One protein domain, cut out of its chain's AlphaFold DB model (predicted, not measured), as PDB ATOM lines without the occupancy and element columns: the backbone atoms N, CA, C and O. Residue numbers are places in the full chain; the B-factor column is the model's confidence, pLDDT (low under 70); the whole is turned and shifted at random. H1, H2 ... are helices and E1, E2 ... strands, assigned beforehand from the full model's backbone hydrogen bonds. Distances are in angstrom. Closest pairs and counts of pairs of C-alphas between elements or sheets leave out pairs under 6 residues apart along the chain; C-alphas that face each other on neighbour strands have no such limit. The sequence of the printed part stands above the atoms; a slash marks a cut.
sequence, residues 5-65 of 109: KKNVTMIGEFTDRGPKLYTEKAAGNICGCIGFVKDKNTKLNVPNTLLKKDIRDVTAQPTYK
ATOM      1  N   LYS A   5      40.512 -21.635  -4.910       79.62
ATOM      2  CA  LYS A   5      40.909 -23.036  -4.692       79.62
ATOM      3  C   LYS A   5      41.384 -23.743  -5.976       79.62
ATOM      4  O   LYS A   5      42.236 -24.614  -5.896       79.62
ATOM      5  N   LYS A   6      40.874 -23.349  -7.152       85.06
ATOM      6  CA  LYS A   6      41.255 -23.925  -8.458       85.06
ATOM      7  C   LYS A   6      42.408 -23.186  -9.142       85.06
ATOM      8  O   LYS A   6      43.110 -23.767  -9.959       85.06
ATOM      9  N   ASN A   7      42.591 -21.902  -8.831       86.69
ATOM     10  CA  ASN A   7      43.451 -20.999  -9.604       86.69
ATOM     11  C   ASN A   7      44.691 -20.506  -8.847       86.69
ATOM     12  O   ASN A   7      45.536 -19.840  -9.444       86.69
ATOM     13  N   VAL A   8      44.807 -20.805  -7.552       90.12
ATOM     14  CA  VAL A   8      45.981 -20.471  -6.739       90.12
ATOM     15  C   VAL A   8      47.219 -21.181  -7.277       90.12
ATOM     16  O   VAL A   8      47.193 -22.389  -7.492       90.12
ATOM     17  N   THR A   9      48.304 -20.452  -7.524       91.00
ATOM     18  CA  THR A   9      49.572 -21.010  -8.027       91.00
ATOM     19  C   THR A   9      50.728 -20.810  -7.062       91.00
ATOM     20  O   THR A   9      51.693 -21.567  -7.126       91.00
ATOM     21  N   MET A  10      50.641 -19.824  -6.173       92.56
ATOM     22  CA  MET A  10      51.703 -19.470  -5.238       92.56
ATOM     23  C   MET A  10      51.129 -19.108  -3.865       92.56
ATOM     24  O   MET A  10      49.969 -18.697  -3.752       92.56
ATOM     25  N   ILE A  11      51.963 -19.251  -2.837       92.69
ATOM     26  CA  ILE A  11      51.708 -18.839  -1.456       92.69
ATOM     27  C   ILE A  11      52.985 -18.247  -0.845       92.69
ATOM     28  O   ILE A  11      54.091 -18.700  -1.144       92.69
ATOM     29  N   GLY A  12      52.848 -17.243   0.014       91.19
ATOM     30  CA  GLY A  12      53.982 -16.640   0.711       91.19
ATOM     31  C   GLY A  12      53.563 -15.739   1.866       91.19
ATOM     32  O   GLY A  12      52.380 -15.433   2.030       91.19
ATOM     33  N   GLU A  13      54.546 -15.319   2.659       90.12
ATOM     34  CA  GLU A  13      54.353 -14.320   3.715       90.12
ATOM     35  C   GLU A  13      54.111 -12.950   3.088       90.12
ATOM     36  O   GLU A  13      54.803 -12.567   2.145       90.12
ATOM     37  N   PHE A  14      53.122 -12.212   3.576       86.88
ATOM     38  CA  PHE A  14      52.793 -10.886   3.067       86.88
ATOM     39  C   PHE A  14      53.823  -9.853   3.553       86.88
ATOM     40  O   PHE A  14      54.203  -9.841   4.718       86.88
ATOM     41  N   THR A  15      54.290  -8.975   2.661       79.94
ATOM     42  CA  THR A  15      55.384  -8.017   2.958       79.94
ATOM     43  C   THR A  15      54.923  -6.630   3.382       79.94
ATOM     44  O   THR A  15      55.737  -5.711   3.423       79.94
ATOM     45  N   ASP A  16      53.631  -6.450   3.651       66.31
ATOM     46  CA  ASP A  16      53.040  -5.168   4.068       66.31
ATOM     47  C   ASP A  16      53.372  -3.978   3.144       66.31
ATOM     48  O   ASP A  16      53.306  -2.811   3.520       66.31
ATOM     49  N   ARG A  17      53.698  -4.245   1.869       65.56
ATOM     50  CA  ARG A  17      54.038  -3.217   0.863       65.56
ATOM     51  C   ARG A  17      52.807  -2.466   0.329       65.56
ATOM     52  O   ARG A  17      52.770  -2.046  -0.829       65.56
ATOM     53  N   GLY A  18      51.763  -2.319   1.138       63.03
ATOM     54  CA  GLY A  18      50.513  -1.655   0.780       63.03
ATOM     55  C   GLY A  18      49.888  -0.926   1.970       63.03
ATOM     56  O   GLY A  18      50.223  -1.214   3.111       63.03
ATOM     57  N   PRO A  19      48.982   0.038   1.732       55.66
ATOM     58  CA  PRO A  19      48.389   0.828   2.804       55.66
ATOM     59  C   PRO A  19      47.611  -0.059   3.792       55.66
ATOM     60  O   PRO A  19      46.535  -0.551   3.470       55.66
ATOM     61  N   LYS A  20      48.154  -0.214   5.009       60.81
ATOM     62  CA  LYS A  20      47.459  -0.622   6.246       60.81
ATOM     63  C   LYS A  20      46.657  -1.932   6.150       60.81
ATOM     64  O   LYS A  20      45.540  -2.012   6.664       60.81
ATOM     65  N   LEU A  21      47.216  -2.957   5.507       69.00
ATOM     66  CA  LEU A  21      46.599  -4.283   5.429       69.00
ATOM     67  C   LEU A  21      47.208  -5.208   6.479       69.00
ATOM     68  O   LEU A  21      48.335  -5.664   6.340       69.00
ATOM     69  N   TYR A  22      46.430  -5.551   7.502       74.62
ATOM     70  CA  TYR A  22      46.835  -6.554   8.485       74.62
ATOM     71  C   TYR A  22      46.628  -7.956   7.898       74.62
ATOM     72  O   TYR A  22      45.591  -8.561   8.139       74.62
ATOM     73  N   THR A  23      47.563  -8.429   7.069       85.44
ATOM     74  CA  THR A  23      47.568  -9.767   6.449       85.44
ATOM     75  C   THR A  23      48.884 -10.465   6.768       85.44
ATOM     76  O   THR A  23      49.937  -9.848   6.662       85.44
ATOM     77  N   GLU A  24      48.836 -11.751   7.114       88.25
ATOM     78  CA  GLU A  24      50.034 -12.542   7.428       88.25
ATOM     79  C   GLU A  24      50.505 -13.335   6.206       88.25
ATOM     80  O   GLU A  24      51.653 -13.229   5.788       88.25
ATOM     81  N   LYS A  25      49.597 -14.080   5.565       90.06
ATOM     82  CA  LYS A  25      49.909 -14.923   4.401       90.06
ATOM     83  C   LYS A  25      49.083 -14.502   3.199       90.06
ATOM     84  O   LYS A  25      47.908 -14.191   3.343       90.06
ATOM     85  N   ALA A  26      49.656 -14.566   2.004       91.12
ATOM     86  CA  ALA A  26      48.920 -14.375   0.761       91.12
ATOM     87  C   ALA A  26      49.007 -15.627  -0.112       91.12
ATOM     88  O   ALA A  26      50.072 -16.229  -0.239       91.12
ATOM     89  N   ALA A  27      47.891 -16.006  -0.734       91.81
ATOM     90  CA  ALA A  27      47.839 -17.074  -1.725       91.81
ATOM     91  C   ALA A  27      47.091 -16.603  -2.972       91.81
ATOM     92  O   ALA A  27      46.055 -15.944  -2.891       91.81
ATOM     93  N   GLY A  28      47.601 -16.924  -4.152       91.69
ATOM     94  CA  GLY A  28      47.021 -16.443  -5.396       91.69
ATOM     95  C   GLY A  28      47.868 -16.751  -6.613       91.69
ATOM     96  O   GLY A  28      48.611 -17.732  -6.642       91.69
ATOM     97  N   ASN A  29      47.710 -15.918  -7.632       91.00
ATOM     98  CA  ASN A  29      48.449 -15.981  -8.882       91.00
ATOM     99  C   ASN A  29      48.842 -14.563  -9.335       91.00
ATOM    100  O   ASN A  29      48.807 -13.618  -8.549       91.00
ATOM    101  N   ILE A  30      49.227 -14.417 -10.603       89.75
ATOM    102  CA  ILE A  30      49.650 -13.133 -11.181       89.75
ATOM    103  C   ILE A  30      48.496 -12.130 -11.375       89.75
ATOM    104  O   ILE A  30      48.731 -10.937 -11.515       89.75
ATOM    105  N   CYS A  31      47.242 -12.594 -11.386       89.06
ATOM    106  CA  CYS A  31      46.063 -11.752 -11.611       89.06
ATOM    107  C   CYS A  31      45.452 -11.224 -10.304       89.06
ATOM    108  O   CYS A  31      44.748 -10.212 -10.308       89.06
ATOM    109  N   GLY A  32      45.665 -11.933  -9.197       88.25
ATOM    110  CA  GLY A  32      45.140 -11.564  -7.891       88.25
ATOM    111  C   GLY A  32      45.457 -12.593  -6.813       88.25
ATOM    112  O   GLY A  32      45.751 -13.760  -7.090       88.25
ATOM    113  N   CYS A  33      45.357 -12.159  -5.562       89.00
ATOM    114  CA  CYS A  33      45.612 -12.982  -4.388       89.00
ATOM    115  C   CYS A  33      44.657 -12.655  -3.239       89.00
ATOM    116  O   CYS A  33      44.080 -11.572  -3.164       89.00
ATOM    117  N   ILE A  34      44.481 -13.628  -2.351       90.81
ATOM    118  CA  ILE A  34      43.741 -13.495  -1.101       90.81
ATOM    119  C   ILE A  34      44.726 -13.496   0.062       90.81
ATOM    120  O   ILE A  34      45.691 -14.263   0.068       90.81
ATOM    121  N   GLY A  35      44.477 -12.609   1.016       90.50
ATOM    122  CA  GLY A  35      45.177 -12.523   2.283       90.50
ATOM    123  C   GLY A  35      44.508 -13.385   3.344       90.50
ATOM    124  O   GLY A  35      43.282 -13.530   3.357       90.50
ATOM    125  N   PHE A  36      45.325 -13.929   4.237       91.19
ATOM    126  CA  PHE A  36      44.915 -14.659   5.419       91.19
ATOM    127  C   PHE A  36      45.602 -14.111   6.662       91.19
ATOM    128  O   PHE A  36      46.764 -13.698   6.624       91.19
ATOM    129  N   VAL A  37      44.890 -14.195   7.778       91.88
ATOM    130  CA  VAL A  37      45.411 -13.962   9.127       91.88
ATOM    131  C   VAL A  37      45.139 -15.185   9.981       91.88
ATOM    132  O   VAL A  37      44.124 -15.863   9.792       91.88
ATOM    133  N   LYS A  38      46.024 -15.476  10.928       90.56
ATOM    134  CA  LYS A  38      45.791 -16.540  11.891       90.56
ATOM    135  C   LYS A  38      44.829 -16.067  12.974       90.56
ATOM    136  O   LYS A  38      45.128 -15.160  13.750       90.56
ATOM    137  N   ASP A  39      43.669 -16.706  13.051       89.50
ATOM    138  CA  ASP A  39      42.725 -16.463  14.134       89.50
ATOM    139  C   ASP A  39      43.292 -16.989  15.463       89.50
ATOM    140  O   ASP A  39      43.777 -18.120  15.553       89.50
ATOM    141  N   LYS A  40      43.222 -16.172  16.517       87.81
ATOM    142  CA  LYS A  40      43.783 -16.511  17.835       87.81
ATOM    143  C   LYS A  40      42.990 -17.615  18.532       87.81
ATOM    144  O   LYS A  40      43.580 -18.394  19.277       87.81
ATOM    145  N   ASN A  41      41.683 -17.691  18.277       88.44
ATOM    146  CA  ASN A  41      40.791 -18.628  18.954       88.44
ATOM    147  C   ASN A  41      40.859 -20.021  18.321       88.44
ATOM    148  O   ASN A  41      41.090 -21.012  19.008       88.44
ATOM    149  N   THR A  42      40.704 -20.096  16.999       84.69
ATOM    150  CA  THR A  42      40.678 -21.368  16.261       84.69
ATOM    151  C   THR A  42      42.058 -21.832  15.798       84.69
ATOM    152  O   THR A  42      42.216 -22.988  15.414       84.69
ATOM    153  N   LYS A  43      43.070 -20.951  15.822       84.44
ATOM    154  CA  LYS A  43      44.408 -21.161  15.233       84.44
ATOM    155  C   LYS A  43      44.388 -21.413  13.717       84.44
ATOM    156  O   LYS A  43      45.431 -21.761  13.157       84.44
ATOM    157  N   LEU A  44      43.242 -21.224  13.059       87.00
ATOM    158  CA  LEU A  44      43.065 -21.393  11.619       87.00
ATOM    159  C   LEU A  44      43.405 -20.102  10.870       87.00
ATOM    160  O   LEU A  44      43.263 -19.001  11.394       87.00
ATOM    161  N   ASN A  45      43.829 -20.248   9.616       88.81
ATOM    162  CA  ASN A  45      44.029 -19.113   8.719       88.81
ATOM    163  C   ASN A  45      42.678 -18.703   8.124       88.81
ATOM    164  O   ASN A  45      42.081 -19.470   7.365       88.81
ATOM    165  N   VAL A  46      42.206 -17.503   8.454       88.94
ATOM    166  CA  VAL A  46      40.938 -16.956   7.959       88.94
ATOM    167  C   VAL A  46      41.194 -15.881   6.904       88.94
ATOM    168  O   VAL A  46      42.116 -15.077   7.062       88.94
ATOM    169  N   PRO A  47      40.419 -15.863   5.806       89.25
ATOM    170  CA  PRO A  47      40.587 -14.856   4.773       89.25
ATOM    171  C   PRO A  47      40.155 -13.483   5.291       89.25
ATOM    172  O   PRO A  47      39.087 -13.353   5.886       89.25
ATOM    173  N   ASN A  48      40.954 -12.454   5.029       89.94
ATOM    174  CA  ASN A  48      40.692 -11.094   5.514       89.94
ATOM    175  C   ASN A  48      40.734 -10.026   4.408       89.94
ATOM    176  O   ASN A  48      40.245  -8.917   4.609       89.94
ATOM    177  N   THR A  49      41.358 -10.299   3.259       88.19
ATOM    178  CA  THR A  49      41.581  -9.300   2.198       88.19
ATOM    179  C   THR A  49      41.649  -9.963   0.822       88.19
ATOM    180  O   THR A  49      42.155 -11.072   0.694       88.19
ATOM    181  N   LEU A  50      41.187  -9.278  -0.229       88.69
ATOM    182  CA  LEU A  50      41.363  -9.678  -1.631       88.69
ATOM    183  C   LEU A  50      42.101  -8.569  -2.395       88.69
ATOM    184  O   LEU A  50      41.691  -7.412  -2.354       88.69
ATOM    185  N   LEU A  51      43.175  -8.918  -3.104       86.88
ATOM    186  CA  LEU A  51      44.043  -7.985  -3.821       86.88
ATOM    187  C   LEU A  51      44.100  -8.326  -5.309       86.88
ATOM    188  O   LEU A  51      44.407  -9.452  -5.693       86.88
ATOM    189  N   LYS A  52      43.881  -7.325  -6.165       89.38
ATOM    190  CA  LYS A  52      44.101  -7.417  -7.616       89.38
ATOM    191  C   LYS A  52      45.545  -7.027  -7.952       89.38
ATOM    192  O   LYS A  52      45.792  -5.982  -8.550       89.38
ATOM    193  N   LYS A  53      46.495  -7.826  -7.472       87.56
ATOM    194  CA  LYS A  53      47.937  -7.657  -7.686       87.56
ATOM    195  C   LYS A  53      48.588  -9.006  -7.959       87.56
ATOM    196  O   LYS A  53      48.066 -10.032  -7.515       87.56
ATOM    197  N   ASP A  54      49.734  -8.978  -8.631       88.81
ATOM    198  CA  ASP A  54      50.598 -10.147  -8.731       88.81
ATOM    199  C   ASP A  54      51.084 -10.529  -7.331       88.81
ATOM    200  O   ASP A  54      51.576  -9.690  -6.572       88.81
ATOM    201  N   ILE A  55      50.924 -11.800  -6.968       88.50
ATOM    202  CA  ILE A  55      51.348 -12.297  -5.661       88.50
ATOM    203  C   ILE A  55      52.841 -12.047  -5.389       88.50
ATOM    204  O   ILE A  55      53.215 -11.780  -4.248       88.50
ATOM    205  N   ARG A  56      53.684 -12.065  -6.427       87.94
ATOM    206  CA  ARG A  56      55.137 -11.860  -6.313       87.94
ATOM    207  C   ARG A  56      55.504 -10.443  -5.873       87.94
ATOM    208  O   ARG A  56      56.561 -10.253  -5.284       87.94
ATOM    209  N   ASP A  57      54.615  -9.480  -6.099       87.88
ATOM    210  CA  ASP A  57      54.821  -8.086  -5.697       87.88
ATOM    211  C   ASP A  57      54.410  -7.830  -4.241       87.88
ATOM    212  O   ASP A  57      54.782  -6.811  -3.656       87.88
ATOM    213  N   VAL A  58      53.608  -8.728  -3.654       86.69
ATOM    214  CA  VAL A  58      53.024  -8.554  -2.314       86.69
ATOM    215  C   VAL A  58      53.576  -9.522  -1.271       86.69
ATOM    216  O   VAL A  58      53.337  -9.333  -0.078       86.69
ATOM    217  N   THR A  59      54.333 -10.538  -1.682       87.31
ATOM    218  CA  THR A  59      54.894 -11.557  -0.785       87.31
ATOM    219  C   THR A  59      56.410 -11.456  -0.648       87.31
ATOM    220  O   THR A  59      57.103 -10.938  -1.522       87.31
ATOM    221  N   ALA A  60      56.928 -11.929   0.484       84.06
ATOM    222  CA  ALA A  60      58.354 -11.990   0.760       84.06
ATOM    223  C   ALA A  60      58.966 -13.115  -0.061       84.06
ATOM    224  O   ALA A  60      58.354 -14.170  -0.238       84.06
ATOM    225  N   GLN A  61      60.192 -12.910  -0.533       80.75
ATOM    226  CA  GLN A  61      60.951 -14.014  -1.096       80.75
ATOM    227  C   GLN A  61      61.503 -14.893   0.039       80.75
ATOM    228  O   GLN A  61      62.013 -14.347   1.021       80.75
ATOM    229  N   PRO A  62      61.437 -16.231  -0.093       81.62
ATOM    230  CA  PRO A  62      60.934 -16.975  -1.250       81.62
ATOM    231  C   PRO A  62      59.404 -17.149  -1.257       81.62
ATOM    232  O   PRO A  62      58.782 -17.467  -0.248       81.62
ATOM    233  N   THR A  63      58.807 -17.029  -2.445       86.25
ATOM    234  CA  THR A  63      57.424 -17.453  -2.699       86.25
ATOM    235  C   THR A  63      57.373 -18.929  -3.044       86.25
ATOM    236  O   THR A  63      58.096 -19.381  -3.934       86.25
ATOM    237  N   TYR A  64      56.474 -19.671  -2.408       91.06
ATOM    238  CA  TYR A  64      56.341 -21.107  -2.615       91.06
ATOM    239  C   TYR A  64      55.302 -21.415  -3.690       91.06
ATOM    240  O   TYR A  64      54.209 -20.843  -3.711       91.06
ATOM    241  N   LYS A  65      55.631 -22.352  -4.583       91.44
ATOM    242  CA  LYS A  65      54.699 -22.862  -5.593       91.44
ATOM    243  C   LYS A  65      53.679 -23.790  -4.929       91.44
ATOM    244  O   LYS A  65      54.041 -24.676  -4.162       91.44
TER     245      LYS A  65
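What this domain is: This is residues 5 to 65 of the 109 residues of the protein "PBECR4 domain-containing protein" of Ruminococcus sp. SR1/5 (UniProt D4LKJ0). One strongly twisted sheet of four strands makes the body, and a short helix, H1, grazes it. The hairpin of E3 and E4 reaches one end of the longest axis near Asn 41, the long link from E1 to E2 makes a loop, and after H1 residues 64 to 65 pair antiparallel with residues 10 to 11 of E1. The sheet is a meander, each strand the antiparallel neighbour of the one before, in the order E1 - E2 - E3 - E4. The 61 printed residues hold four named strands, then one named helix; the class is mostly strand, with 25 residues, under half, in named elements. The whole is compact, with a radius of gyration of the C-alphas of 10.8 A and spans of 32 by 28 by 20 A.

How they stand to each other: Begin at inner strands E2, residues 25 to 28, and E3, residues 33 to 38, a hairpin at 153 degrees; N 36 and O 25 are 2.7 A apart, within hydrogen-bond range. Edge strand E1, residues 10 to 13, forms a hairpin with E2, with N 26 and O 12 at 2.9 A. Edge strand E4, residues 45 to 51, forms a hairpin with E3, with N 35 and O 49 at 2.8 A. E1 and E4 are apart. H1, residues 55 to 58, only grazes the sheet; its closest C-alphas to E2 are Ile 55 and Gly 28, 6.0 A. H1 is too short for an O i to N i+4 pair; its one O i to N i+3 pair is within range.

Where its parts are: Find C-alpha 10 at (51.703, -19.470, -5.238), where E1 begins, 10.7 A long. E2 spans 10.3 A, E3 16.7 A and E4 16.8 A. H1, 5.3 A, ends at C-alpha 58, (53.024, -8.554, -2.314).

The domain as a whole: Look for the farthest C-alphas at Ile 30 and Asn 41, 31.9 A apart. The printed part has no cut. Residues 16 to 21 are under 70 in pLDDT.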